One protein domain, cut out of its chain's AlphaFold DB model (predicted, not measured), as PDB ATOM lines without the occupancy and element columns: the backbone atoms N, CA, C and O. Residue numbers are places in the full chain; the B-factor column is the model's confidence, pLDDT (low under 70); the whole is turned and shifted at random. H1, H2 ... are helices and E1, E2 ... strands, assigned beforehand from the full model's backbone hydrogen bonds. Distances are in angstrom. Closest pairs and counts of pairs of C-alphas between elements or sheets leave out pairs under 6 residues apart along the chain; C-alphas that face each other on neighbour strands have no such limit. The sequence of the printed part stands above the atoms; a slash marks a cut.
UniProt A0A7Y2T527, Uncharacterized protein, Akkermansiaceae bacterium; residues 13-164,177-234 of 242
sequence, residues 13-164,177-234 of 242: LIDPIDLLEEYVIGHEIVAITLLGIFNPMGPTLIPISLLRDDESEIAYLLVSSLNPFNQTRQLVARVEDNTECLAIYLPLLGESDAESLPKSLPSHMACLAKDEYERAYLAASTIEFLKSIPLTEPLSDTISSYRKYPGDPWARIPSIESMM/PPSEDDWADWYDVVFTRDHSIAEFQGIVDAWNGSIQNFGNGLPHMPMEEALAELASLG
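AT A GLANCE: This is residues 13 to 164 and 177 to 234 of the 242 residues of an uncharacterized protein of Akkermansiaceae bacterium (UniProt A0A7Y2T527). A twisted sheet of six strands makes the core and is covered on both faces: H2 and H3 lie side by side over one, while over the other H7 crosses the strands and H8 follows them. H6 grazes the sheet by its edge strand E6, H4 packs on H6, and residues 158 to 164 stick out. The printed part has 210 residues, with eight named helices and six named strands in the order E1 H1 E2 E3 E4 E5 H2 E6 H3 H4 H5 H6 H7 H8; the antiparallel sheet runs E1 E5 E4 E3 E2 E6, and the class is mixed, helices and strands. The whole is compact, with a radius of gyration of the C-alphas of 17.1 A and spans of 54 by 46 by 29 A.

HOW THE PARTS SIT: Begin at edge strand E1, residues 13 to 18, antiparallel to E5, residues 71 to 80; N 14 and O 76 are within hydrogen-bond range at 3.0 A. E2, residues 28 to 37, E3, residues 44 to 52, E4, residues 58 to 66, and E5 form a meander of hairpins, each strand the antiparallel neighbour of the one before; look for N 30 and O 50, N 62 and O 49, and N 74 and O 63, each pair at 2.8 A. At the other edge E6, residues 108 to 111, is antiparallel to E2, with N 34 and O 110 at 2.8 A. H2, residues 83 to 95, and H3, residues 116 to 130, are on the same face and touch at a shallow tilt of 13 degrees, the same way; their closest C-alphas, of Pro 91 and Phe 129, are 4.0 A apart. H7, residues 193 to 214, and H8, residues 223 to 232, are on the opposite face, giving three layers, helices on both faces of a sheet. H7 runs across the strands, at 81 degrees to E2 on the local plane; H8 runs along them, at 3 degrees to E4 on the local plane. H7, with residues 204 to 208 alone, only just touches H8, with 3 pairs of C-alphas within 8 A, the closest those of Trp 207 and Met 223 at 6.6 A. H6, residues 180 to 190, only grazes the sheet and touches H4, residues 139 to 148; their closest C-alphas, of Ile 143 and Trp 186, are 5.8 A apart. H1, residues 21 to 24, and H5, residues 160 to 164, are not on the sheet. H3 to H8 have every O i to N i+4 pair within hydrogen-bond range; H2 has 3 of 9, beside 8 of 10 O i to N i+3 pairs, and H1 is too short for an i+4 pair.

IN THESE COORDINATES: Find C-alpha 13 at (157.421, 105.734, 126.094), where E1 begins. E2, 26.3 A long, bends by 57 degrees at residue 32, and E5, 26.7 A, by 52 degrees at residue 77. Find C-alpha 193 at (156.663, 93.127, 96.185); from there H7 runs 30.8 A. H8 ends at C-alpha 232, (174.239, 102.911, 109.731).

THE WHOLE: The two C-alphas farthest apart, of Glu 55 and Glu 161, are 55.6 A apart. Residues 165 to 176 are not printed, and C-alphas 164 and 177 are 27.1 A apart across this cut. Of the links printed whole, H2 to E6 and H4 to H5 are long. The mean pLDDT of the printed part is 91.7; residues 160 to 164 are under 70.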
ATOM      1  N   LEU A  13     157.144 104.484 126.787       95.25
ATOM      2  CA  LEU A  13     157.421 105.734 126.094       95.25
ATOM      3  C   LEU A  13     158.178 106.685 127.019       95.25
ATOM      4  O   LEU A  13     157.920 106.742 128.225       95.25
ATOM      5  N   ILE A  14     159.091 107.437 126.428       95.31
ATOM      6  CA  ILE A  14     159.815 108.522 127.080       95.31
ATOM      7  C   ILE A  14     159.536 109.820 126.331       95.31
ATOM      8  O   ILE A  14     159.117 109.791 125.171       95.31
ATOM      9  N   ASP A  15     159.796 110.953 126.983       94.88
ATOM     10  CA  ASP A  15     159.879 112.226 126.269       94.88
ATOM     11  C   ASP A  15     160.932 112.073 125.157       94.88
ATOM     12  O   ASP A  15     162.015 111.556 125.450       94.88
ATOM     13  N   PRO A  16     160.650 112.460 123.899       96.50
ATOM     14  CA  PRO A  16     161.583 112.252 122.800       96.50
ATOM     15  C   PRO A  16     162.937 112.915 123.065       96.50
ATOM     16  O   PRO A  16     163.016 114.106 123.369       96.50
ATOM     17  N   ILE A  17     164.013 112.144 122.919       95.56
ATOM     18  CA  ILE A  17     165.387 112.618 123.124       95.56
ATOM     19  C   ILE A  17     166.114 112.583 121.792       95.56
ATOM     20  O   ILE A  17     166.227 111.521 121.181       95.56
ATOM     21  N   ASP A  18     166.645 113.725 121.359       96.19
ATOM     22  CA  ASP A  18     167.469 113.786 120.154       96.19
ATOM     23  C   ASP A  18     168.697 112.879 120.294       96.19
ATOM     24  O   ASP A  18     169.434 112.926 121.285       96.19
ATOM     25  N   LEU A  19     168.924 112.042 119.282       93.94
ATOM     26  CA  LEU A  19     170.058 111.130 119.260       93.94
ATOM     27  C   LEU A  19     171.356 111.920 119.057       93.94
ATOM     28  O   LEU A  19     171.559 112.553 118.018       93.94
ATOM     29  N   LEU A  20     172.258 111.832 120.031       90.06
ATOM     30  CA  LEU A  20     173.615 112.361 119.937       90.06
ATOM     31  C   LEU A  20     174.587 111.267 119.478       90.06
ATOM     32  O   LEU A  20     174.398 110.092 119.784       90.06
ATOM     33  N   GLU A  21     175.662 111.655 118.788       85.69
ATOM     34  CA  GLU A  21     176.694 110.724 118.293       85.69
ATOM     35  C   GLU A  21     177.274 109.851 119.420       85.69
ATOM     36  O   GLU A  21     177.474 108.651 119.256       85.69
ATOM     37  N   GLU A  22     177.466 110.439 120.601       86.19
ATOM     38  CA  GLU A  22     177.967 109.752 121.794       86.19
ATOM     39  C   GLU A  22     177.062 108.623 122.307       86.19
ATOM     40  O   GLU A  22     177.560 107.734 122.989       86.19
ATOM     41  N   TYR A  23     175.768 108.622 121.963       86.50
ATOM     42  CA  TYR A  23     174.835 107.552 122.343       86.50
ATOM     43  C   TYR A  23     174.941 106.330 121.433       86.50
ATOM     44  O   TYR A  23     174.501 105.253 121.809       86.50
ATOM     45  N   VAL A  24     175.519 106.484 120.241       86.81
ATOM     46  CA  VAL A  24     175.682 105.383 119.282       86.81
ATOM     47  C   VAL A  24     176.994 104.638 119.519       86.81
ATOM     48  O   VAL A  24     177.114 103.451 119.217       86.81
ATOM     49  N   ILE A  25     178.003 105.314 120.074       84.19
ATOM     50  CA  ILE A  25     179.307 104.703 120.335       84.19
ATOM     51  C   ILE A  25     179.134 103.536 121.316       84.19
ATOM     52  O   ILE A  25     178.663 103.720 122.434       84.19
ATOM     53  N   GLY A  26     179.552 102.341 120.892       83.69
ATOM     54  CA  GLY A  26     179.490 101.123 121.707       83.69
ATOM     55  C   GLY A  26     178.142 100.399 121.696       83.69
ATOM     56  O   GLY A  26     178.038  99.379 122.362       83.69
ATOM     57  N   HIS A  27     177.161 100.881 120.931       90.88
ATOM     58  CA  HIS A  27     175.828 100.291 120.847       90.88
ATOM     59  C   HIS A  27     175.590  99.634 119.481       90.88
ATOM     60  O   HIS A  27     176.106 100.092 118.455       90.88
ATOM     61  N   GLU A  28     174.791  98.570 119.454       92.56
ATOM     62  CA  GLU A  28     174.296  97.956 118.220       92.56
ATOM     63  C   GLU A  28     173.005  98.663 117.778       92.56
ATOM     64  O   GLU A  28     172.122  98.926 118.596       92.56
ATOM     65  N   ILE A  29     172.868  98.951 116.479       93.50
ATOM     66  CA  ILE A  29     171.597  99.402 115.901       93.50
ATOM     67  C   ILE A  29     170.992  98.279 115.060       93.50
ATOM     68  O   ILE A  29     171.594  97.816 114.090       93.50
ATOM     69  N   VAL A  30     169.777  97.870 115.416       92.62
ATOM     70  CA  VAL A  30     169.040  96.787 114.761       92.62
ATOM     71  C   VAL A  30     167.802  97.343 114.076       92.62
ATOM     72  O   VAL A  30     166.890  97.853 114.722       92.62
ATOM     73  N   ALA A  31     167.756  97.226 112.754       94.00
ATOM     74  CA  ALA A  31     166.623  97.681 111.960       94.00
ATOM     75  C   ALA A  31     165.355  96.860 112.244       94.00
ATOM     76  O   ALA A  31     165.400  95.631 112.247       94.00
ATOM     77  N   ILE A  32     164.217  97.544 112.411       94.06
ATOM     78  CA  ILE A  32     162.908  96.924 112.674       94.06
ATOM     79  C   ILE A  32     161.980  97.091 111.473       94.06
ATOM     80  O   ILE A  32     161.544  96.116 110.858       94.06
ATOM     81  N   THR A  33     161.680  98.336 111.108       95.25
ATOM     82  CA  THR A  33     160.812  98.635 109.967       95.25
ATOM     83  C   THR A  33     161.255  99.913 109.271       95.25
ATOM     84  O   THR A  33     161.703 100.861 109.911       95.25
ATOM     85  N   LEU A  34     161.150  99.927 107.947       97.12
ATOM     86  CA  LEU A  34     161.346 101.105 107.116       97.12
ATOM     87  C   LEU A  34     159.998 101.519 106.552       97.12
ATOM     88  O   LEU A  34     159.367 100.756 105.821       97.12
ATOM     89  N   LEU A  35     159.589 102.745 106.852       97.69
ATOM     90  CA  LEU A  35     158.436 103.370 106.220       97.69
ATOM     91  C   LEU A  35     158.918 104.372 105.171       97.69
ATOM     92  O   LEU A  35     159.948 105.023 105.340       97.69
ATOM     93  N   GLY A  36     158.165 104.513 104.087       97.06
ATOM     94  CA  GLY A  36     158.433 105.497 103.048       97.06
ATOM     95  C   GLY A  36     157.177 106.277 102.697       97.06
ATOM     96  O   GLY A  36     156.140 105.692 102.382       97.06
ATOM     97  N   ILE A  37     157.277 107.601 102.738       95.94
ATOM     98  CA  ILE A  37     156.230 108.525 102.314       95.94
ATOM     99  C   ILE A  37     156.673 109.144 100.995       95.94
ATOM    100  O   ILE A  37     157.628 109.926 100.936       95.94
ATOM    101  N   PHE A  38     155.953 108.812  99.929       94.62
ATOM    102  CA  PHE A  38     156.149 109.452  98.642       94.62
ATOM    103  C   PHE A  38     155.518 110.855  98.631       94.62
ATOM    104  O   PHE A  38     154.299 111.008  98.591       94.62
ATOM    105  N   ASN A  39     156.366 111.886  98.639       89.94
ATOM    106  CA  ASN A  39     155.984 113.284  98.455       89.94
ATOM    107  C   ASN A  39     156.954 113.946  97.458       89.94
ATOM    108  O   ASN A  39     158.131 114.092  97.777       89.94
ATOM    109  N   PRO A  40     156.506 114.403  96.277       83.50
ATOM    110  CA  PRO A  40     157.391 114.964  95.247       83.50
ATOM    111  C   PRO A  40     158.183 116.204  95.677       83.50
ATOM    112  O   PRO A  40     159.209 116.523  95.078       83.50
ATOM    113  N   MET A  41     157.704 116.930  96.689       86.81
ATOM    114  CA  MET A  41     158.373 118.128  97.205       86.81
ATOM    115  C   MET A  41     159.390 117.825  98.308       86.81
ATOM    116  O   MET A  41     160.104 118.722  98.744       86.81
ATOM    117  N   GLY A  42     159.466 116.579  98.759       90.75
ATOM    118  CA  GLY A  42     160.325 116.161  99.852       90.75
ATOM    119  C   GLY A  42     159.860 114.802 100.344       90.75
ATOM    120  O   GLY A  42     159.090 114.764 101.308       90.75
ATOM    121  N   PRO A  43     160.255 113.708  99.675       95.88
ATOM    122  CA  PRO A  43     159.898 112.379 100.135       95.88
ATOM    123  C   PRO A  43     160.603 112.100 101.458       95.88
ATOM    124  O   PRO A  43     161.630 112.707 101.767       95.88
ATOM    125  N   THR A  44     160.048 111.183 102.239       97.56
ATOM    126  CA  THR A  44     160.559 110.907 103.582       97.56
ATOM    127  C   THR A  44     160.715 109.410 103.785       97.56
ATOM    128  O   THR A  44     159.799 108.642 103.497       97.56
ATOM    129  N   LEU A  45     161.871 109.006 104.296       98.12
ATOM    130  CA  LEU A  45     162.147 107.661 104.783       98.12
ATOM    131  C   LEU A  45     162.157 107.704 106.307       98.12
ATOM    132  O   LEU A  45     162.815 108.559 106.895       98.12
ATOM    133  N   ILE A  46     161.421 106.802 106.943       98.12
ATOM    134  CA  ILE A  46     161.279 106.755 108.398       98.12
ATOM    135  C   ILE A  46     161.730 105.376 108.871       98.12
ATOM    136  O   ILE A  46     160.919 104.444 108.929       98.12
ATOM    137  N   PRO A  47     163.036 105.199 109.121       97.69
ATOM    138  CA  PRO A  47     163.543 103.997 109.754       97.69
ATOM    139  C   PRO A  47     163.187 103.990 111.244       97.69
ATOM    140  O   PRO A  47     163.445 104.947 111.977       97.69
ATOM    141  N   ILE A  48     162.639 102.865 111.688       97.19
ATOM    142  CA  ILE A  48     162.457 102.521 113.094       97.19
ATOM    143  C   ILE A  48     163.440 101.397 113.404       97.19
ATOM    144  O   ILE A  48     163.461 100.370 112.717       97.19
ATOM    145  N   SER A  49     164.269 101.613 114.419       95.75
ATOM    146  CA  SER A  49     165.355 100.715 114.815       95.75
ATOM    147  C   SER A  49     165.392 100.554 116.332       95.75
ATOM    148  O   SER A  49     164.832 101.365 117.068       95.75
ATOM    149  N   LEU A  50     166.081  99.523 116.802       94.44
ATOM    150  CA  LEU A  50     166.498  99.394 118.190       94.44
ATOM    151  C   LEU A  50     167.942  99.839 118.349       94.44
ATOM    152  O   LEU A  50     168.791  99.409 117.577       94.44
ATOM    153  N   LEU A  51     168.209 100.652 119.364       94.56
ATOM    154  CA  LEU A  51     169.547 100.931 119.873       94.56
ATOM    155  C   LEU A  51     169.774 100.049 121.108       94.56
ATOM    156  O   LEU A  51     169.040 100.177 122.091       94.56
ATOM    157  N   ARG A  52     170.751  99.145 121.039       92.06
ATOM    158  CA  ARG A  52     171.039  98.115 122.046       92.06
ATOM    159  C   ARG A  52     172.407  98.324 122.670       92.06
ATOM    160  O   ARG A  52     173.363  98.626 121.960       92.06
ATOM    161  N   ASP A  53     172.490  98.119 123.975       87.25
ATOM    162  CA  ASP A  53     173.755  97.965 124.689       87.25
ATOM    163  C   ASP A  53     173.984  96.468 124.939       87.25
ATOM    164  O   ASP A  53     173.136  95.815 125.545       87.25
ATOM    165  N   ASP A  54     175.118  95.921 124.488       82.69
ATOM    166  CA  ASP A  54     175.475  94.506 124.684       82.69
ATOM    167  C   ASP A  54     175.562  94.119 126.177       82.69
ATOM    168  O   ASP A  54     175.521  92.932 126.520       82.69
ATOM    169  N   GLU A  55     175.721  95.102 127.070       85.94
ATOM    170  CA  GLU A  55     175.812  94.897 128.517       85.94
ATOM    171  C   GLU A  55     174.469  95.067 129.260       85.94
ATOM    172  O   GLU A  55     174.423  94.779 130.461       85.94
ATOM    173  N   SER A  56     173.380  95.472 128.584       86.69
ATOM    174  CA  SER A  56     172.063  95.724 129.199       86.69
ATOM    175  C   SER A  56     170.950  94.842 128.616       86.69
ATOM    176  O   SER A  56     170.956  94.464 127.450       86.69
ATOM    177  N   GLU A  57     169.941  94.534 129.435       89.25
ATOM    178  CA  GLU A  57     168.680  93.925 128.976       89.25
ATOM    179  C   GLU A  57     167.691  94.983 128.441       89.25
ATOM    180  O   GLU A  57     166.554  94.659 128.092       89.25
ATOM    181  N   ILE A  58     168.102  96.255 128.405       92.12
ATOM    182  CA  ILE A  58     167.298  97.390 127.956       92.12
ATOM    183  C   ILE A  58     167.802  97.875 126.599       92.12
ATOM    184  O   ILE A  58     168.989  98.108 126.387       92.12
ATOM    185  N   ALA A  59     166.856  98.103 125.697       93.69
ATOM    186  CA  ALA A  59     167.071  98.753 124.420       93.69
ATOM    187  C   ALA A  59     166.213 100.018 124.309       93.69
ATOM    188  O   ALA A  59     165.285 100.260 125.090       93.69
ATOM    189  N   TYR A  60     166.510 100.835 123.305       95.00
ATOM    190  CA  TYR A  60     165.766 102.055 123.020       95.00
ATOM    191  C   TYR A  60     165.172 101.983 121.622       95.00
ATOM    192  O   TYR A  60     165.860 101.621 120.667       95.00
ATOM    193  N   LEU A  61     163.904 102.365 121.485       95.88
ATOM    194  CA  LEU A  61     163.321 102.592 120.168       95.88
ATOM    195  C   LEU A  61     163.852 103.908 119.612       95.88
ATOM    196  O   LEU A  61     163.587 104.978 120.164       95.88
ATOM    197  N   LEU A  62     164.587 103.805 118.511       96.75
ATOM    198  CA  LEU A  62     165.086 104.913 117.716       96.75
ATOM    199  C   LEU A  62     164.182 105.091 116.497       96.75
ATOM    200  O   LEU A  62     164.087 104.205 115.647       96.75
ATOM    201  N   VAL A  63     163.563 106.260 116.386       97.81
ATOM    202  CA  VAL A  63     162.820 106.680 115.196       97.81
ATOM    203  C   VAL A  63     163.601 107.800 114.530       97.81
ATOM    204  O   VAL A  63     163.977 108.780 115.174       97.81
ATOM    205  N   SER A  64     163.870 107.658 113.235       97.88
ATOM    206  CA  SER A  64     164.465 108.742 112.449       97.88
ATOM    207  C   SER A  64     163.529 109.161 111.331       97.88
ATOM    208  O   SER A  64     162.801 108.338 110.794       97.88
ATOM    209  N   SER A  65     163.577 110.432 110.951       97.75
ATOM    210  CA  SER A  65     162.926 110.956 109.754       97.75
ATOM    211  C   SER A  65     164.004 111.504 108.841       97.75
ATOM    212  O   SER A  65     164.694 112.463 109.185       97.75
ATOM    213  N   LEU A  66     164.184 110.860 107.693       97.56
ATOM    214  CA  LEU A  66     165.138 111.248 106.670       97.56
ATOM    215  C   LEU A  66     164.357 111.873 105.517       97.56
ATOM    216  O   LEU A  66     163.629 111.188 104.802       97.56
ATOM    217  N   ASN A  67     164.526 113.175 105.331       96.62
ATOM    218  CA  ASN A  67     164.008 113.934 104.201       96.62
ATOM    219  C   ASN A  67     165.182 114.648 103.510       96.62
ATOM    220  O   ASN A  67     166.166 114.946 104.185       96.62
ATOM    221  N   PRO A  68     165.112 114.987 102.210       96.69
ATOM    222  CA  PRO A  68     166.188 115.707 101.532       96.69
ATOM    223  C   PRO A  68     166.675 116.975 102.245       96.69
ATOM    224  O   PRO A  68     167.840 117.325 102.103       96.69
ATOM    225  N   PHE A  69     165.816 117.667 102.999       95.69
ATOM    226  CA  PHE A  69     166.121 118.986 103.571       95.69
ATOM    227  C   PHE A  69     166.229 119.012 105.093       95.69
ATOM    228  O   PHE A  69     166.706 119.997 105.653       95.69
ATOM    229  N   ASN A  70     165.757 117.969 105.770       94.50
ATOM    230  CA  ASN A  70     165.781 117.892 107.222       94.50
ATOM    231  C   ASN A  70     165.930 116.443 107.671       94.50
ATOM    232  O   ASN A  70     165.319 115.547 107.085       94.50
ATOM    233  N   GLN A  71     166.718 116.219 108.716       94.88
ATOM    234  CA  GLN A  71     166.874 114.900 109.312       94.88
ATOM    235  C   GLN A  71     166.705 115.001 110.820       94.88
ATOM    236  O   GLN A  71     167.389 115.791 111.466       94.88
ATOM    237  N   THR A  72     165.823 114.182 111.378       96.62
ATOM    238  CA  THR A  72     165.615 114.078 112.826       96.62
ATOM    239  C   THR A  72     165.828 112.639 113.270       96.62
ATOM    240  O   THR A  72     165.583 111.706 112.507       96.62
ATOM    241  N   ARG A  73     166.342 112.458 114.486       97.25
ATOM    242  CA  ARG A  73     166.639 111.152 115.087       97.25
ATOM    243  C   ARG A  73     166.308 111.246 116.557       97.25
ATOM    244  O   ARG A  73     166.901 112.077 117.238       97.25
ATOM    245  N   GLN A  74     165.362 110.447 117.022       97.62
ATOM    246  CA  GLN A  74     164.866 110.549 118.385       97.62
ATOM    247  C   GLN A  74     164.719 109.174 119.018       97.62
ATOM    248  O   GLN A  74     164.193 108.242 118.408       97.62
ATOM    249  N   LEU A  75     165.181 109.061 120.260       96.88
ATOM    250  CA  LEU A  75     164.844 107.958 121.145       96.88
ATOM    251  C   LEU A  75     163.470 108.246 121.743       96.88
ATOM    252  O   LEU A  75     163.264 109.317 122.311       96.88
ATOM    253  N   VAL A  76     162.537 107.310 121.592       96.75
ATOM    254  CA  VAL A  76     161.112 107.536 121.910       96.75
ATOM    255  C   VAL A  76     160.548 106.547 122.923       96.75
ATOM    256  O   VAL A  76     159.509 106.802 123.528       96.75
ATOM    257  N   ALA A  77     161.228 105.423 123.147       95.56
ATOM    258  CA  ALA A  77     160.832 104.462 124.167       95.56
ATOM    259  C   ALA A  77     162.033 103.718 124.745       95.56
ATOM    260  O   ALA A  77     163.021 103.490 124.046       95.56
ATOM    261  N   ARG A  78     161.888 103.287 125.998       94.75
ATOM    262  CA  ARG A  78     162.738 102.307 126.683       94.75
ATOM    263  C   ARG A  78     162.017 100.970 126.691       94.75
ATOM    264  O   ARG A  78     160.892 100.881 127.187       94.75
ATOM    265  N   VAL A  79     162.650  99.949 126.133       94.50
ATOM    266  CA  VAL A  79     162.053  98.631 125.912       94.50
ATOM    267  C   VAL A  79     162.987  97.544 126.420       94.50
ATOM    268  O   VAL A  79     164.183  97.765 126.570       94.50
ATOM    269  N   GLU A  80     162.447  96.364 126.696       92.56
ATOM    270  CA  GLU A  80     163.288  95.182 126.897       92.56
ATOM    271  C   GLU A  80     163.965  94.825 125.574       92.56
ATOM    272  O   GLU A  80     163.344  94.963 124.511       92.56
ATOM    273  N   ASP A  81     165.204  94.337 125.622       86.81
ATOM    274  CA  ASP A  81     165.903  93.846 124.437       86.81
ATOM    275  C   ASP A  81     165.361  92.480 123.976       86.81
ATOM    276  O   ASP A  81     166.000  91.430 124.043       86.81
ATOM    277  N   ASN A  82     164.113  92.496 123.517       81.94
ATOM    278  CA  ASN A  82     163.399  91.357 122.977       81.94
ATOM    279  C   ASN A  82     162.444  91.839 121.880       81.94
ATOM    280  O   ASN A  82     161.582  92.689 122.122       81.94
ATOM    281  N   THR A  83     162.550  91.267 120.675       72.94
ATOM    282  CA  THR A  83     161.684  91.637 119.548       72.94
ATOM    283  C   THR A  83     160.197  91.435 119.864       72.94
ATOM    284  O   THR A  83     159.356  92.193 119.382       72.94
ATOM    285  N   GLU A  84     159.843  90.456 120.704       79.12
ATOM    286  CA  GLU A  84     158.450  90.211 121.103       79.12
ATOM    287  C   GLU A  84     157.839  91.414 121.839       79.12
ATOM    288  O   GLU A  84     156.652  91.712 121.665       79.12
ATOM    289  N   CYS A  85     158.656  92.145 122.605       83.25
ATOM    290  CA  CYS A  85     158.227  93.321 123.356       83.25
ATOM    291  C   CYS A  85     157.918  94.507 122.432       83.25
ATOM    292  O   CYS A  85     157.095  95.353 122.779       83.25
ATOM    293  N   LEU A  86     158.467  94.540 121.212       85.12
ATOM    294  CA  LEU A  86     158.189  95.610 120.244       85.12
ATOM    295  C   LEU A  86     156.725  95.681 119.833       85.12
ATOM    296  O   LEU A  86     156.247  96.759 119.501       85.12
ATOM    297  N   ALA A  87     155.981  94.583 119.914       82.50
ATOM    298  CA  ALA A  87     154.552  94.629 119.641       82.50
ATOM    299  C   ALA A  87     153.737  95.382 120.683       82.50
ATOM    300  O   ALA A  87     152.625  95.807 120.387       82.50
ATOM    301  N   ILE A  88     154.280  95.548 121.887       87.56
ATOM    302  CA  ILE A  88     153.670  96.379 122.920       87.56
ATOM    303  C   ILE A  88     153.994  97.845 122.635       87.56
ATOM    304  O   ILE A  88     153.118  98.691 122.759       87.56
ATOM    305  N   TYR A  89     155.229  98.148 122.227       91.44
ATOM    306  CA  TYR A  89     155.718  99.526 122.147       91.44
ATOM    307  C   TYR A  89     155.524 100.206 120.792       91.44
ATOM    308  O   TYR A  89     155.316 101.414 120.769       91.44
ATOM    309  N   LEU A  90     155.550  99.469 119.675       93.56
ATOM    310  CA  LEU A  90     155.295 100.046 118.353       93.56
ATOM    311  C   LEU A  90     153.920 100.728 118.295       93.56
ATOM    312  O   LEU A  90     153.897 101.905 117.948       93.56
ATOM    313  N   PRO A  91     152.800 100.093 118.706       94.81
ATOM    314  CA  PRO A  91     151.494 100.756 118.693       94.81
ATOM    315  C   PRO A  91     151.448 102.029 119.549       94.81
ATOM    316  O   PRO A  91     150.762 102.984 119.197       94.81
ATOM    317  N   LEU A  92     152.218 102.068 120.644       94.69
ATOM    318  CA  LEU A  92     152.289 103.229 121.532       94.69
ATOM    319  C   LEU A  92     153.013 104.419 120.897       94.69
ATOM    320  O   LEU A  92     152.818 105.541 121.347       94.69
ATOM    321  N   LEU A  93     153.795 104.234 119.828       94.69
ATOM    322  CA  LEU A  93     154.441 105.357 119.138       94.69
ATOM    323  C   LEU A  93     153.437 106.418 118.668       94.69
ATOM    324  O   LEU A  93     153.796 107.585 118.567       94.69
ATOM    325  N   GLY A  94     152.175 106.042 118.451       91.69
ATOM    326  CA  GLY A  94     151.093 106.971 118.140       91.69
ATOM    327  C   GLY A  94     150.755 107.981 119.237       91.69
ATOM    328  O   GLY A  94     150.137 109.005 118.953       91.69
ATOM    329  N   GLU A  95     151.144 107.696 120.479       93.94
ATOM    330  CA  GLU A  95     150.945 108.562 121.644       93.94
ATOM    331  C   GLU A  95     152.145 109.491 121.896       93.94
ATOM    332  O   GLU A  95     152.048 110.411 122.708       93.94
ATOM    333  N   SER A  96     153.270 109.263 121.211       93.50
ATOM    334  CA  SER A  96     154.468 110.096 121.314       93.50
ATOM    335  C   SER A  96     154.327 111.377 120.485       93.50
ATOM    336  O   SER A  96     153.738 111.390 119.405       93.50
ATOM    337  N   ASP A  97     154.908 112.467 120.977       92.44
ATOM    338  CA  ASP A  97     154.995 113.761 120.296       92.44
ATOM    339  C   ASP A  97     156.288 113.927 119.474       92.44
ATOM    340  O   ASP A  97     156.614 115.034 119.040       92.44
ATOM    341  N   ALA A  98     157.016 112.833 119.225       93.62
ATOM    342  CA  ALA A  98     158.265 112.845 118.474       93.62
ATOM    343  C   ALA A  98     158.094 113.427 117.060       93.62
ATOM    344  O   ALA A  98     157.298 112.960 116.243       93.62
ATOM    345  N   GLU A  99     158.919 114.421 116.726       93.31
ATOM    346  CA  GLU A  99     158.914 115.084 115.417       93.31
ATOM    347  C   GLU A  99     159.311 114.148 114.270       93.31
ATOM    348  O   GLU A  99     158.981 114.407 113.109       93.31
ATOM    349  N   SER A 100     160.045 113.082 114.595       93.44
ATOM    350  CA  SER A 100     160.494 112.049 113.661       93.44
ATOM    351  C   SER A 100     159.378 111.108 113.184       93.44
ATOM    352  O   SER A 100     159.577 110.383 112.208       93.44
ATOM    353  N   LEU A 101     158.199 111.132 113.815       94.19
ATOM    354  CA  LEU A 101     157.089 110.260 113.443       94.19
ATOM    355  C   LEU A 101     156.419 110.684 112.119       94.19
ATOM    356  O   LEU A 101     156.355 111.874 111.785       94.19
ATOM    357  N   PRO A 102     155.888 109.716 111.349       92.75
ATOM    358  CA  PRO A 102     155.117 109.982 110.141       92.75
ATOM    359  C   PRO A 102     153.902 110.865 110.430       92.75
ATOM    360  O   PRO A 102     153.108 110.599 111.327       92.75
ATOM    361  N   LYS A 103     153.715 111.890 109.594       89.19
ATOM    362  CA  LYS A 103     152.548 112.793 109.640       89.19
ATOM    363  C   LYS A 103     151.476 112.443 108.606       89.19
ATOM    364  O   LYS A 103     150.458 113.118 108.516       89.19
ATOM    365  N   SER A 104     151.736 111.423 107.798       91.44
ATOM    366  CA  SER A 104     150.837 110.879 106.791       91.44
ATOM    367  C   SER A 104     151.100 109.387 106.664       91.44
ATOM    368  O   SER A 104     152.197 108.916 106.982       91.44
ATOM    369  N   LEU A 105     150.117 108.654 106.156       93.62
ATOM    370  CA  LEU A 105     150.261 107.226 105.918       93.62
ATOM    371  C   LEU A 105     151.392 106.959 104.901       93.62
ATOM    372  O   LEU A 105     151.448 107.631 103.864       93.62
ATOM    373  N   PRO A 106     152.316 106.023 105.179       95.50
ATOM    374  CA  PRO A 106     153.362 105.667 104.236       95.50
ATOM    375  C   PRO A 106     152.779 104.930 103.028       95.50
ATOM    376  O   PRO A 106     151.792 104.209 103.136       95.50
ATOM    377  N   SER A 107     153.408 105.090 101.867       94.75
ATOM    378  CA  SER A 107     153.087 104.304 100.673       94.75
ATOM    379  C   SER A 107     153.987 103.077 100.525       94.75
ATOM    380  O   SER A 107     153.621 102.136  99.824       94.75
ATOM    381  N   HIS A 108     155.129 103.070 101.217       95.38
ATOM    382  CA  HIS A 108     156.089 101.973 101.289       95.38
ATOM    383  C   HIS A 108     156.279 101.506 102.737       95.38
ATOM    384  O   HIS A 108     156.408 102.330 103.642       95.38
ATOM    385  N   MET A 109     156.364 100.194 102.945       94.88
ATOM    386  CA  MET A 109     156.636  99.589 104.247       94.88
ATOM    387  C   MET A 109     157.464  98.318 104.066       94.88
ATOM    388  O   MET A 109     157.117  97.450 103.268       94.88
ATOM    389  N   ALA A 110     158.554  98.198 104.820       93.44
ATOM    390  CA  ALA A 110     159.405  97.018 104.823       93.44
ATOM    391  C   ALA A 110     159.799  96.652 106.255       93.44
ATOM    392  O   ALA A 110     160.541  97.384 106.903       93.44
ATOM    393  N   CYS A 111     159.343  95.494 106.735       92.19
ATOM    394  CA  CYS A 111     159.725  94.967 108.046       92.19
ATOM    395  C   CYS A 111     160.905  93.999 107.911       92.19
ATOM    396  O   CYS A 111     160.867  93.058 107.106       92.19
ATOM    397  N   LEU A 112     161.952  94.227 108.701       88.12
ATOM    398  CA  LEU A 112     163.172  93.434 108.681       88.12
ATOM    399  C   LEU A 112     163.148  92.474 109.864       88.12
ATOM    400  O   LEU A 112     163.349  92.863 111.005       88.12
ATOM    401  N   ALA A 113     162.909  91.203 109.567       87.12
ATOM    402  CA  ALA A 113     163.021  90.119 110.531       87.12
ATOM    403  C   ALA A 113     163.632  88.892 109.853       87.12
ATOM    404  O   ALA A 113     163.516  88.721 108.628       87.12
ATOM    405  N   LYS A 114     164.306  88.043 110.637       83.38
ATOM    406  CA  LYS A 114     165.027  86.880 110.092       83.38
ATOM    407  C   LYS A 114     164.056  85.808 109.618       83.38
ATOM    408  O   LYS A 114     164.245  85.256 108.531       83.38
ATOM    409  N   ASP A 115     163.015  85.540 110.395       89.25
ATOM    410  CA  ASP A 115     161.983  84.574 110.042       89.25
ATOM    411  C   ASP A 115     160.673  85.241 109.588       89.25
ATOM    412  O   ASP A 115     160.515  86.462 109.558       89.25
ATOM    413  N   GLU A 116     159.762  84.430 109.062       88.44
ATOM    414  CA  GLU A 116     158.489  84.893 108.507       88.44
ATOM    415  C   GLU A 116     157.482  85.278 109.596       88.44
ATOM    416  O   GLU A 116     156.720  86.224 109.406       88.44
ATOM    417  N   TYR A 117     157.514  84.594 110.741       88.75
ATOM    418  CA  TYR A 117     156.592  84.828 111.846       88.75
ATOM    419  C   TYR A 117     156.897  86.158 112.539       88.75
ATOM    420  O   TYR A 117     156.006  86.993 112.668       88.75
ATOM    421  N   GLU A 118     158.161  86.399 112.893       88.50
ATOM    422  CA  GLU A 118     158.626  87.661 113.480       88.50
ATOM    423  C   GLU A 118     158.330  88.843 112.543       88.50
ATOM    424  O   GLU A 118     157.834  89.883 112.972       88.50
ATOM    425  N   ARG A 119     158.530  88.668 111.230       90.06
ATOM    426  CA  ARG A 119     158.216  89.699 110.230       90.06
ATOM    427  C   ARG A 119     156.723  90.003 110.146       90.06
ATOM    428  O   ARG A 119     156.363  91.175 110.081       90.06
ATOM    429  N   ALA A 120     155.867  88.982 110.124       89.75
ATOM    430  CA  ALA A 120     154.417  89.177 110.119       89.75
ATOM    431  C   ALA A 120     153.948  89.873 111.406       89.75
ATOM    432  O   ALA A 120     153.088  90.751 111.359       89.75
ATOM    433  N   TYR A 121     154.560  89.525 112.538       89.31
ATOM    434  CA  TYR A 121     154.284  90.126 113.834       89.31
ATOM    435  C   TYR A 121     154.671  91.611 113.880       89.31
ATOM    436  O   TYR A 121     153.830  92.453 114.186       89.31
ATOM    437  N   LEU A 122     155.896  91.954 113.469       91.69
ATOM    438  CA  LEU A 122     156.349  93.345 113.353       91.69
ATOM    439  C   LEU A 122     155.485  94.155 112.387       91.69
ATOM    440  O   LEU A 122     155.179  95.315 112.662       91.69
ATOM    441  N   ALA A 123     155.074  93.549 111.270       92.69
ATOM    442  CA  ALA A 123     154.183  94.192 110.320       92.69
ATOM    443  C   ALA A 123     152.826  94.515 110.959       92.69
ATOM    444  O   ALA A 123     152.384  95.655 110.868       92.69
ATOM    445  N   ALA A 124     152.212  93.564 111.668       93.19
ATOM    446  CA  ALA A 124     150.953  93.788 112.376       93.19
ATOM    447  C   ALA A 124     151.070  94.902 113.431       93.19
ATOM    448  O   ALA A 124     150.253  95.818 113.452       93.19
ATOM    449  N   SER A 125     152.119  94.890 114.257       94.12
ATOM    450  CA  SER A 125     152.341  95.937 115.267       94.12
ATOM    451  C   SER A 125     152.629  97.307 114.659       94.12
ATOM    452  O   SER A 125     152.205  98.327 115.196       94.12
ATOM    453  N   THR A 126     153.318  97.338 113.517       95.19
ATOM    454  CA  THR A 126     153.525  98.571 112.756       95.19
ATOM    455  C   THR A 126     152.199  99.088 112.196       95.19
ATOM    456  O   THR A 126     151.963 100.284 112.244       95.19
ATOM    457  N   ILE A 127     151.293  98.230 111.716       95.38
ATOM    458  CA  ILE A 127     149.958  98.662 111.262       95.38
ATOM    459  C   ILE A 127     149.164  99.281 112.415       95.38
ATOM    460  O   ILE A 127     148.575 100.341 112.233       95.38
ATOM    461  N   GLU A 128     149.180  98.665 113.600       95.56
ATOM    462  CA  GLU A 128     148.510  99.225 114.783       95.56
ATOM    463  C   GLU A 128     149.060 100.605 115.162       95.56
ATOM    464  O   GLU A 128     148.295 101.490 115.535       95.56
ATOM    465  N   PHE A 129     150.362 100.835 114.978       95.38
ATOM    466  CA  PHE A 129     150.930 102.178 115.044       95.38
ATOM    467  C   PHE A 129     150.364 103.101 113.954       95.38
ATOM    468  O   PHE A 129     149.890 104.192 114.246       95.38
ATOM    469  N   LEU A 130     150.368 102.678 112.688       95.69
ATOM    470  CA  LEU A 130     149.896 103.515 111.579       95.69
ATOM    471  C   LEU A 130     148.414 103.908 111.709       95.69
ATOM    472  O   LEU A 130     148.031 104.969 111.215       95.69
ATOM    473  N   LYS A 131     147.597 103.108 112.408       95.12
ATOM    474  CA  LYS A 131     146.196 103.427 112.734       95.12
ATOM    475  C   LYS A 131     146.031 104.704 113.562       95.12
ATOM    476  O   LYS A 131     144.961 105.307 113.516       95.12
ATOM    477  N   SER A 132     147.057 105.132 114.300       92.50
ATOM    478  CA  SER A 132     147.014 106.375 115.078       92.50
ATOM    479  C   SER A 132     147.319 107.625 114.246       92.50
ATOM    480  O   SER A 132     147.141 108.743 114.731       92.50
ATOM    481  N   ILE A 133     147.831 107.465 113.021       91.19
ATOM    482  CA  ILE A 133     148.251 108.588 112.184       91.19
ATOM    483  C   ILE A 133     147.007 109.256 111.591       91.19
ATOM    484  O   ILE A 133     146.157 108.574 111.012       91.19
ATOM    485  N   PRO A 134     146.887 110.594 111.677       87.31
ATOM    486  CA  PRO A 134     145.762 111.298 111.086       87.31
ATOM    487  C   PRO A 134     145.743 111.121 109.564       87.31
ATOM    488  O   PRO A 134     146.748 111.323 108.878       87.31
ATOM    489  N   LEU A 135     144.570 110.786 109.032       88.69
ATOM    490  CA  LEU A 135     144.354 110.671 107.596       88.69
ATOM    491  C   LEU A 135     143.933 112.012 106.998       88.69
ATOM    492  O   LEU A 135     143.098 112.726 107.550       88.69
ATOM    493  N   THR A 136     144.496 112.342 105.836       86.31
ATOM    494  CA  THR A 136     144.115 113.536 105.065       86.31
ATOM    495  C   THR A 136     143.000 113.262 104.054       86.31
ATOM    496  O   THR A 136     142.411 114.202 103.525       86.31
ATOM    497  N   GLU A 137     142.725 111.989 103.773       88.50
ATOM    498  CA  GLU A 137     141.669 111.500 102.885       88.50
ATOM    499  C   GLU A 137     141.193 110.111 103.356       88.50
ATOM    500  O   GLU A 137     141.927 109.447 104.094       88.50
ATOM    501  N   PRO A 138     139.993 109.651 102.959       92.31
ATOM    502  CA  PRO A 138     139.548 108.291 103.248       92.31
ATOM    503  C   PRO A 138     140.560 107.247 102.764       92.31
ATOM    504  O   PRO A 138     141.007 107.294 101.618       92.31
ATOM    505  N   LEU A 139     140.875 106.257 103.606       94.62
ATOM    506  CA  LEU A 139     141.832 105.196 103.258       94.62
ATOM    507  C   LEU A 139     141.430 104.454 101.968       94.62
ATOM    508  O   LEU A 139     142.282 104.098 101.152       94.62
ATOM    509  N   SER A 140     140.125 104.299 101.735       94.56
ATOM    510  CA  SER A 140     139.558 103.734 100.507       94.56
ATOM    511  C   SER A 140     139.979 104.482  99.237       94.56
ATOM    512  O   SER A 140     140.153 103.859  98.184       94.56
ATOM    513  N   ASP A 141     140.158 105.802  99.316       93.25
ATOM    514  CA  ASP A 141     140.562 106.639  98.184       93.25
ATOM    515  C   ASP A 141     142.049 106.439  97.887       93.25
ATOM    516  O   ASP A 141     142.428 106.231  96.728       93.25
ATOM    517  N   THR A 142     142.879 106.368  98.933       93.06
ATOM    518  CA  THR A 142     144.297 106.012  98.822       93.06
ATOM    519  C   THR A 142     144.471 104.623  98.187       93.06
ATOM    520  O   THR A 142     145.198 104.481  97.199       93.06
ATOM    521  N   ILE A 143     143.743 103.606  98.668       94.94
ATOM    522  CA  ILE A 143     143.759 102.240  98.108       94.94
ATOM    523  C   ILE A 143     143.316 102.246  96.641       94.94
ATOM    524  O   ILE A 143     143.951 101.626  95.781       94.94
ATOM    525  N   SER A 144     142.231 102.961  96.330       94.94
ATOM    526  CA  SER A 144     141.722 103.087  94.962       94.94
ATOM    527  C   SER A 144     142.756 103.727  94.036       94.94
ATOM    528  O   SER A 144     142.925 103.282  92.899       94.94
ATOM    529  N   SER A 145     143.488 104.730  94.525       93.88
ATOM    530  CA  SER A 145     144.583 105.376  93.800       93.88
ATOM    531  C   SER A 145     145.735 104.403  93.529       93.88
ATOM    532  O   SER A 145     146.186 104.296  92.385       93.88
ATOM    533  N   TYR A 146     146.158 103.619  94.528       94.44
ATOM    534  CA  TYR A 146     147.198 102.597  94.358       94.44
ATOM    535  C   TYR A 146     146.798 101.531  93.330       94.44
ATOM    536  O   TYR A 146     147.578 101.204  92.438       94.44
ATOM    537  N   ARG A 147     145.555 101.038  93.390       94.00
ATOM    538  CA  ARG A 147     145.036 100.034  92.445       94.00
ATOM    539  C   ARG A 147     144.871 100.583  91.026       94.00
ATOM    540  O   ARG A 147     145.025  99.836  90.062       94.00
ATOM    541  N   LYS A 148     144.554 101.872  90.880       94.12
ATOM    542  CA  LYS A 148     144.420 102.534  89.573       94.12
ATOM    543  C   LYS A 148     145.771 102.737  88.882       94.12
ATOM    544  O   LYS A 148     145.829 102.650  87.655       94.12
ATOM    545  N   TYR A 149     146.826 102.990  89.652       91.81
ATOM    546  CA  TYR A 149     148.177 103.259  89.156       91.81
ATOM    547  C   TYR A 149     149.200 102.304  89.795       91.81
ATOM    548  O   TYR A 149     150.055 102.732  90.579       91.81
ATOM    549  N   PRO A 150     149.105 100.994  89.499       88.38
ATOM    550  CA  PRO A 150     149.955  99.993  90.122       88.38
ATOM    551  C   PRO A 150     151.408 100.205  89.701       88.38
ATOM    552  O   PRO A 150     151.728 100.200  88.512       88.38
ATOM    553  N   GLY A 151     152.282 100.387  90.687       86.62
ATOM    554  CA  GLY A 151     153.706 100.604  90.459       86.62
ATOM    555  C   GLY A 151     154.062 101.928  89.771       86.62
ATOM    556  O   GLY A 151     155.164 102.058  89.248       86.62
ATOM    557  N   ASP A 152     153.150 102.903  89.763       90.44
ATOM    558  CA  ASP A 152     153.404 104.247  89.240       90.44
ATOM    559  C   ASP A 152     153.034 105.304  90.295       90.44
ATOM    560  O   ASP A 152     151.925 105.854  90.277       90.44
ATOM    561  N   PRO A 153     153.940 105.591  91.250       90.69
ATOM    562  CA  PRO A 153     153.688 106.598  92.275       90.69
ATOM    563  C   PRO A 153     153.503 108.005  91.696       90.69
ATOM    564  O   PRO A 153     152.747 108.804  92.253       90.69
ATOM    565  N   TRP A 154     154.117 108.303  90.547       90.94
ATOM    566  CA  TRP A 154     154.042 109.615  89.908       90.94
ATOM    567  C   TRP A 154     152.662 109.905  89.311       90.94
ATOM    568  O   TRP A 154     152.181 111.035  89.400       90.94
ATOM    569  N   ALA A 155     151.980 108.896  88.765       91.00
ATOM    570  CA  ALA A 155     150.632 109.055  88.213       91.00
ATOM    571  C   ALA A 155     149.546 109.361  89.264       91.00
ATOM    572  O   ALA A 155     148.432 109.758  88.905       91.00
ATOM    573  N   ARG A 156     149.858 109.200  90.558       88.69
ATOM    574  CA  ARG A 156     148.948 109.507  91.676       88.69
ATOM    575  C   ARG A 156     149.008 110.956  92.134       88.69
ATOM    576  O   ARG A 156     148.142 111.391  92.887       88.69
ATOM    577  N   ILE A 157     150.024 111.695  91.701       84.31
ATOM    578  CA  ILE A 157     150.226 113.072  92.126       84.31
ATOM    579  C   ILE A 157     149.213 113.962  91.389       84.31
ATOM    580  O   ILE A 157     149.167 113.938  90.154       84.31
ATOM    581  N   PRO A 158     148.406 114.770  92.098       78.69
ATOM    582  CA  PRO A 158     147.615 115.811  91.454       78.69
ATOM    583  C   PRO A 158     148.512 116.801  90.691       78.69
ATOM    584  O   PRO A 158     149.697 116.949  90.978       78.69
ATOM    585  N   SER A 159     147.960 117.503  89.699       76.44
ATOM    586  CA  SER A 159     148.736 118.511  88.965       76.44
ATOM    587  C   SER A 159     149.301 119.581  89.914       76.44
ATOM    588  O   SER A 159     148.694 119.897  90.938       76.44
ATOM    589  N   ILE A 160     150.441 120.184  89.559       69.88
ATOM    590  CA  ILE A 160     151.080 121.249  90.360       69.88
ATOM    591  C   ILE A 160     150.095 122.397  90.646       69.88
ATOM    592  O   ILE A 160     150.048 122.909  91.762       69.88
ATOM    593  N   GLU A 161     149.265 122.757  89.663       66.69
ATOM    594  CA  GLU A 161     148.196 123.755  89.812       66.69
ATOM    595  C   GLU A 161     147.191 123.344  90.900       66.69
ATOM    596  O   GLU A 161     146.903 124.128  91.802       66.69
ATOM    597  N   SER A 162     146.744 122.083  90.891       69.00
ATOM    598  CA  SER A 162     145.843 121.542  91.914       69.00
ATOM    599  C   SER A 162     146.488 121.495  93.301       69.00
ATOM    600  O   SER A 162     145.776 121.677  94.286       69.00
ATOM    601  N   MET A 163     147.801 121.250  93.392       67.81
ATOM    602  CA  MET A 163     148.541 121.244  94.660       67.81
ATOM    603  C   MET A 163     148.674 122.652  95.256       67.81
ATOM    604  O   MET A 163     148.517 122.839  96.466       67.81
ATOM    605  N   MET A 164     148.920 123.658  94.413       65.44
ATOM    606  CA  MET A 164     148.983 125.058  94.838       65.44
ATOM    607  C   MET A 164     147.610 125.576  95.286       65.44
ATOM    608  O   MET A 164     147.520 126.242  96.316       65.44
ATOM    609  N   PRO A 177     136.844 107.180 110.391       90.06
ATOM    610  CA  PRO A 177     137.816 106.163 110.766       90.06
ATOM    611  C   PRO A 177     137.729 104.955 109.818       90.06
ATOM    612  O   PRO A 177     136.620 104.451 109.603       90.06
ATOM    613  N   PRO A 178     138.853 104.465 109.264       93.44
ATOM    614  CA  PRO A 178     138.822 103.306 108.382       93.44
ATOM    615  C   PRO A 178     138.341 102.056 109.117       93.44
ATOM    616  O   PRO A 178     138.594 101.883 110.313       93.44
ATOM    617  N   SER A 179     137.680 101.163 108.389       94.75
ATOM    618  CA  SER A 179     137.330  99.843 108.904       94.75
ATOM    619  C   SER A 179     138.553  98.919 108.961       94.75
ATOM    620  O   SER A 179     139.572  99.166 108.317       94.75
ATOM    621  N   GLU A 180     138.454  97.814 109.704       94.50
ATOM    622  CA  GLU A 180     139.493  96.770 109.688       94.50
ATOM    623  C   GLU A 180     139.678  96.159 108.290       94.50
ATOM    624  O   GLU A 180     140.798  95.817 107.914       94.50
ATOM    625  N   ASP A 181     138.605  96.088 107.494       95.50
ATOM    626  CA  ASP A 181     138.670  95.622 106.107       95.50
ATOM    627  C   ASP A 181     139.466  96.605 105.228       95.50
ATOM    628  O   ASP A 181     140.247  96.168 104.387       95.50
ATOM    629  N   ASP A 182     139.345  97.922 105.454       95.81
ATOM    630  CA  ASP A 182     140.145  98.926 104.734       95.81
ATOM    631  C   ASP A 182     141.638  98.797 105.069       95.81
ATOM    632  O   ASP A 182     142.488  98.893 104.186       95.81
ATOM    633  N   TRP A 183     141.977  98.547 106.338       96.06
ATOM    634  CA  TRP A 183     143.366  98.323 106.752       96.06
ATOM    635  C   TRP A 183     143.953  97.042 106.167       96.06
ATOM    636  O   TRP A 183     145.106  97.054 105.729       96.06
ATOM    637  N   ALA A 184     143.169  95.964 106.119       94.88
ATOM    638  CA  ALA A 184     143.566  94.726 105.456       94.88
ATOM    639  C   ALA A 184     143.800  94.948 103.951       94.88
ATOM    640  O   ALA A 184     144.837  94.550 103.425       94.88
ATOM    641  N   ASP A 185     142.895  95.663 103.276       95.12
ATOM    642  CA  ASP A 185     143.023  95.997 101.854       95.12
ATOM    643  C   ASP A 185     144.242  96.892 101.571       95.12
ATOM    644  O   ASP A 185     144.935  96.705 100.566       95.12
ATOM    645  N   TRP A 186     144.514  97.871 102.439       95.56
ATOM    646  CA  TRP A 186     145.703  98.717 102.342       95.56
ATOM    647  C   TRP A 186     146.979  97.896 102.521       95.56
ATOM    648  O   TRP A 186     147.883  97.996 101.688       95.56
ATOM    649  N   TYR A 187     147.026  97.051 103.556       94.19
ATOM    650  CA  TYR A 187     148.146  96.156 103.826       94.19
ATOM    651  C   TYR A 187     148.454  95.274 102.615       94.19
ATOM    652  O   TYR A 187     149.592  95.254 102.141       94.19
ATOM    653  N   ASP A 188     147.429  94.624 102.061       93.19
ATOM    654  CA  ASP A 188     147.555  93.740 100.904       93.19
ATOM    655  C   ASP A 188     148.165  94.447  99.693       93.19
ATOM    656  O   ASP A 188     148.912  93.829  98.937       93.19
ATOM    657  N   VAL A 189     147.884  95.739  99.502       93.25
ATOM    658  CA  VAL A 189     148.469  96.528  98.412       93.25
ATOM    659  C   VAL A 189     149.921  96.897  98.714       93.25
ATOM    660  O   VAL A 189     150.804  96.600  97.900       93.25
ATOM    661  N   VAL A 190     150.184  97.520  99.869       92.94
ATOM    662  CA  VAL A 190     151.507  98.092 100.176       92.94
ATOM    663  C   VAL A 190     152.581  97.034 100.418       92.94
ATOM    664  O   VAL A 190     153.751  97.288 100.134       92.94
ATOM    665  N   PHE A 191     152.194  95.834 100.864       90.38
ATOM    666  CA  PHE A 191     153.111  94.708 101.063       90.38
ATOM    667  C   PHE A 191     153.393  93.893  99.806       90.38
ATOM    668  O   PHE A 191     154.280  93.031  99.826       90.38
ATOM    669  N   THR A 192     152.693  94.135  98.692       91.12
ATOM    670  CA  THR A 192     153.074  93.452  97.455       91.12
ATOM    671  C   THR A 192     154.480  93.872  97.043       91.12
ATOM    672  O   THR A 192     154.847  95.048  97.061       91.12
ATOM    673  N   ARG A 193     155.286  92.890  96.628       90.75
ATOM    674  CA  ARG A 193     156.663  93.127  96.185       90.75
ATOM    675  C   ARG A 193     156.738  94.194  95.090       90.75
ATOM    676  O   ARG A 193     157.610  95.054  95.146       90.75
ATOM    677  N   ASP A 194     155.844  94.117  94.108       92.44
ATOM    678  CA  ASP A 194     155.857  95.009  92.948       92.44
ATOM    679  C   ASP A 194     155.519  96.451  93.347       92.44
ATOM    680  O   ASP A 194     156.229  97.370  92.939       92.44
ATOM    681  N   HIS A 195     154.506  96.649  94.203       93.94
ATOM    682  CA  HIS A 195     154.184  97.968  94.758       93.94
ATOM    683  C   HIS A 195     155.352  98.499  95.584       93.94
ATOM    684  O   HIS A 195     155.876  99.565  95.287       93.94
ATOM    685  N   SER A 196     155.835  97.722  96.556       92.56
ATOM    686  CA  SER A 196     156.922  98.139  97.444       92.56
ATOM    687  C   SER A 196     158.187  98.562  96.684       92.56
ATOM    688  O   SER A 196     158.822  99.540  97.075       92.56
ATOM    689  N   ILE A 197     158.572  97.842  95.620       93.25
ATOM    690  CA  ILE A 197     159.732  98.197  94.785       93.25
ATOM    691  C   ILE A 197     159.484  99.513  94.048       93.25
ATOM    692  O   ILE A 197     160.342 100.395  94.075       93.25
ATOM    693  N   ALA A 198     158.329  99.646  93.400       94.94
ATOM    694  CA  ALA A 198     158.001 100.830  92.622       94.94
ATOM    695  C   ALA A 198     157.868 102.087  93.493       94.94
ATOM    696  O   ALA A 198     158.352 103.149  93.111       94.94
ATOM    697  N   GLU A 199     157.279 101.970  94.684       95.44
ATOM    698  CA  GLU A 199     157.213 103.066  95.654       95.44
ATOM    699  C   GLU A 199     158.593 103.516  96.102       95.44
ATOM    700  O   GLU A 199     158.880 104.711  96.113       95.44
ATOM    701  N   PHE A 200     159.466 102.567  96.443       95.25
ATOM    702  CA  PHE A 200     160.817 102.896  96.873       95.25
ATOM    703  C   PHE A 200     161.616 103.564  95.746       95.25
ATOM    704  O   PHE A 200     162.292 104.564  95.978       95.25
ATOM    705  N   GLN A 201     161.489 103.075  94.508       94.56
ATOM    706  CA  GLN A 201     162.073 103.724  93.328       94.56
ATOM    707  C   GLN A 201     161.515 105.136  93.122       94.56
ATOM    708  O   GLN A 201     162.283 106.074  92.922       94.56
ATOM    709  N   GLY A 202     160.199 105.315  93.251       95.31
ATOM    710  CA  GLY A 202     159.567 106.629  93.197       95.31
ATOM    711  C   GLY A 202     160.113 107.578  94.260       95.31
ATOM    712  O   GLY A 202     160.416 108.724  93.948       95.31
ATOM    713  N   ILE A 203     160.298 107.103  95.494       96.38
ATOM    714  CA  ILE A 203     160.915 107.872  96.584       96.38
ATOM    715  C   ILE A 203     162.344 108.292  96.212       96.38
ATOM    716  O   ILE A 203     162.685 109.461  96.382       96.38
ATOM    717  N   VAL A 204     163.153 107.385  95.657       95.06
ATOM    718  CA  VAL A 204     164.517 107.682  95.180       95.06
ATOM    719  C   VAL A 204     164.522 108.763  94.102       95.06
ATOM    720  O   VAL A 204     165.277 109.735  94.195       95.06
ATOM    721  N   ASP A 205     163.655 108.635  93.102       94.75
ATOM    722  CA  ASP A 205     163.546 109.606  92.015       94.75
ATOM    723  C   ASP A 205     163.056 110.967  92.528       94.75
ATOM    724  O   ASP A 205     163.616 112.012  92.183       94.75
ATOM    725  N   ALA A 206     162.041 110.963  93.398       94.62
ATOM    726  CA  ALA A 206     161.479 112.166  93.999       94.62
ATOM    727  C   ALA A 206     162.486 112.882  94.898       94.62
ATOM    728  O   ALA A 206     162.469 114.107  94.947       94.62
ATOM    729  N   TRP A 207     163.390 112.156  95.556       96.31
ATOM    730  CA  TRP A 207     164.417 112.733  96.422       96.31
ATOM    731  C   TRP A 207     165.391 113.595  95.619       96.31
ATOM    732  O   TRP A 207     165.666 114.748  95.951       96.31
ATOM    733  N   ASN A 208     165.871 113.057  94.498       93.94
ATOM    734  CA  ASN A 208     166.732 113.797  93.581       93.94
ATOM    735  C   ASN A 208     165.969 114.947  92.909       93.94
ATOM    736  O   ASN A 208     166.486 116.061  92.797       93.94
ATOM    737  N   GLY A 209     164.723 114.694  92.501       92.38
ATOM    738  CA  GLY A 209     163.849 115.699  91.909       92.38
ATOM    739  C   GLY A 209     163.566 116.870  92.850       92.38
ATOM    740  O   GLY A 209     163.619 118.023  92.419       92.38
ATOM    741  N   SER A 210     163.322 116.618  94.137       92.75
ATOM    742  CA  SER A 210     163.042 117.675  95.103       92.75
ATOM    743  C   SER A 210     164.268 118.554  95.326       92.75
ATOM    744  O   SER A 210     164.144 119.776  95.332       92.75
ATOM    745  N   ILE A 211     165.465 117.969  95.422       93.44
ATOM    746  CA  ILE A 211     166.717 118.732  95.538       93.44
ATOM    747  C   ILE A 211     166.940 119.604  94.297       93.44
ATOM    748  O   ILE A 211     167.218 120.795  94.427       93.44
ATOM    749  N   GLN A 212     166.771 119.051  93.094       92.56
ATOM    750  CA  GLN A 212     166.973 119.797  91.846       92.56
ATOM    751  C   GLN A 212     166.003 120.976  91.694       92.56
ATOM    752  O   GLN A 212     166.399 122.043  91.221       92.56
ATOM    753  N   ASN A 213     164.741 120.795  92.091       88.38
ATOM    754  CA  ASN A 213     163.694 121.797  91.888       88.38
ATOM    755  C   ASN A 213     163.554 122.788  93.056       88.38
ATOM    756  O   ASN A 213     163.206 123.946  92.825       88.38
ATOM    757  N   PHE A 214     163.838 122.364  94.291       87.06
ATOM    758  CA  PHE A 214     163.583 123.145  95.511       87.06
ATOM    759  C   PHE A 214     164.826 123.366  96.389       87.06
ATOM    760  O   PHE A 214     164.798 124.218  97.271       87.06
ATOM    761  N   GLY A 215     165.932 122.658  96.148       83.56
ATOM    762  CA  GLY A 215     167.136 122.696  96.990       83.56
ATOM    763  C   GLY A 215     168.119 123.835  96.704       83.56
ATOM    764  O   GLY A 215     169.157 123.923  97.360       83.56
ATOM    765  N   ASN A 216     167.835 124.721  95.743       84.62
ATOM    766  CA  ASN A 216     168.748 125.808  95.377       84.62
ATOM    767  C   ASN A 216     169.025 126.746  96.566       84.62
ATOM    768  O   ASN A 216     168.194 127.575  96.929       84.62
ATOM    769  N   GLY A 217     170.233 126.646  97.131       81.25
ATOM    770  CA  GLY A 217     170.699 127.485  98.238       81.25
ATOM    771  C   GLY A 217     170.338 126.981  99.638       81.25
ATOM    772  O   GLY A 217     170.638 127.677 100.608       81.25
ATOM    773  N   LEU A 218     169.739 125.794  99.759       86.75
ATOM    774  CA  LEU A 218     169.445 125.152 101.039       86.75
ATOM    775  C   LEU A 218     170.397 123.970 101.275       86.75
ATOM    776  O   LEU A 218     170.722 123.261 100.315       86.75
ATOM    777  N   PRO A 219     170.846 123.728 102.522       91.81
ATOM    778  CA  PRO A 219     171.462 122.458 102.885       91.81
ATOM    779  C   PRO A 219     170.533 121.305 102.504       91.81
ATOM    780  O   PRO A 219     169.321 121.383 102.710       91.81
ATOM    781  N   HIS A 220     171.098 120.258 101.919       95.50
ATOM    782  CA  HIS A 220     170.355 119.071 101.530       95.50
ATOM    783  C   HIS A 220     171.237 117.833 101.650       95.50
ATOM    784  O   HIS A 220     172.454 117.919 101.494       95.50
ATOM    785  N   MET A 221     170.599 116.697 101.909       96.62
ATOM    786  CA  MET A 221     171.209 115.376 101.962       96.62
ATOM    787  C   MET A 221     170.994 114.680 100.610       96.62
ATOM    788  O   MET A 221     169.843 114.391 100.266       96.62
ATOM    789  N   PRO A 222     172.050 114.413  99.820       95.94
ATOM    790  CA  PRO A 222     171.965 113.565  98.633       95.94
ATOM    791  C   PRO A 222     171.404 112.181  98.966       95.94
ATOM    792  O   PRO A 222     171.577 111.684 100.081       95.94
ATOM    793  N   MET A 223     170.763 111.525  97.995       94.94
ATOM    794  CA  MET A 223     170.185 110.202  98.239       94.94
ATOM    795  C   MET A 223     171.263 109.178  98.630       94.94
ATOM    796  O   MET A 223     171.021 108.339  99.488       94.94
ATOM    797  N   GLU A 224     172.481 109.269  98.090       94.56
ATOM    798  CA  GLU A 224     173.581 108.382  98.487       94.56
ATOM    799  C   GLU A 224     173.914 108.482  99.983       94.56
ATOM    800  O   GLU A 224     174.188 107.465 100.619       94.56
ATOM    801  N   GLU A 225     173.850 109.686 100.560       95.69
ATOM    802  CA  GLU A 225     174.061 109.900 101.995       95.69
ATOM    803  C   GLU A 225     172.883 109.370 102.819       95.69
ATOM    804  O   GLU A 225     173.102 108.738 103.849       95.69
ATOM    805  N   ALA A 226     171.646 109.533 102.340       95.88
ATOM    806  CA  ALA A 226     170.468 108.957 102.992       95.88
ATOM    807  C   ALA A 226     170.508 107.417 103.008       95.88
ATOM    808  O   ALA A 226     170.134 106.792 103.998       95.88
ATOM    809  N   LEU A 227     170.999 106.788 101.938       94.88
ATOM    810  CA  LEU A 227     171.188 105.336 101.881       94.88
ATOM    811  C   LEU A 227     172.322 104.859 102.802       94.88
ATOM    812  O   LEU A 227     172.191 103.813 103.438       94.88
ATOM    813  N   ALA A 228     173.417 105.620 102.896       93.69
ATOM    814  CA  ALA A 228     174.490 105.342 103.850       93.69
ATOM    815  C   ALA A 228     173.998 105.460 105.301       93.69
ATOM    816  O   ALA A 228     174.360 104.638 106.142       93.69
ATOM    817  N   GLU A 229     173.123 106.426 105.573       94.31
ATOM    818  CA  GLU A 229     172.465 106.580 106.868       94.31
ATOM    819  C   GLU A 229     171.522 105.413 107.177       94.31
ATOM    820  O   GLU A 229     171.544 104.860 108.270       94.31
ATOM    821  N   LEU A 230     170.725 104.952 106.213       95.50
ATOM    822  CA  LEU A 230     169.919 103.745 106.418       95.50
ATOM    823  C   LEU A 230     170.796 102.529 106.748       95.50
ATOM    824  O   LEU A 230     170.431 101.720 107.599       95.50
ATOM    825  N   ALA A 231     171.967 102.408 106.119       93.81
ATOM    826  CA  ALA A 231     172.913 101.346 106.443       93.81
ATOM    827  C   ALA A 231     173.488 101.472 107.866       93.81
ATOM    828  O   ALA A 231     173.619 100.453 108.543       93.81
ATOM    829  N   SER A 232     173.795 102.688 108.342       92.69
ATOM    830  CA  SER A 232     174.239 102.911 109.731       92.69
ATOM    831  C   SER A 232     173.132 102.617 110.750       92.69
ATOM    832  O   SER A 232     173.425 102.176 111.857       92.69
ATOM    833  N   LEU A 233     171.867 102.753 110.344       93.88
ATOM    834  CA  LEU A 233     170.678 102.376 111.112       93.88
ATOM    835  C   LEU A 233     170.317 100.878 111.000       93.88
ATOM    836  O   LEU A 233     169.213 100.468 111.348       93.88
ATOM    837  N   GLY A 234     171.231 100.045 110.496       92.06
ATOM    838  CA  GLY A 234     171.079  98.589 110.462       92.06
ATOM    839  C   GLY A 234     170.314  98.034 109.255       92.06
ATOM    840  O   GLY A 234     170.067  96.828 109.197       92.06
TER     841      GLY A 234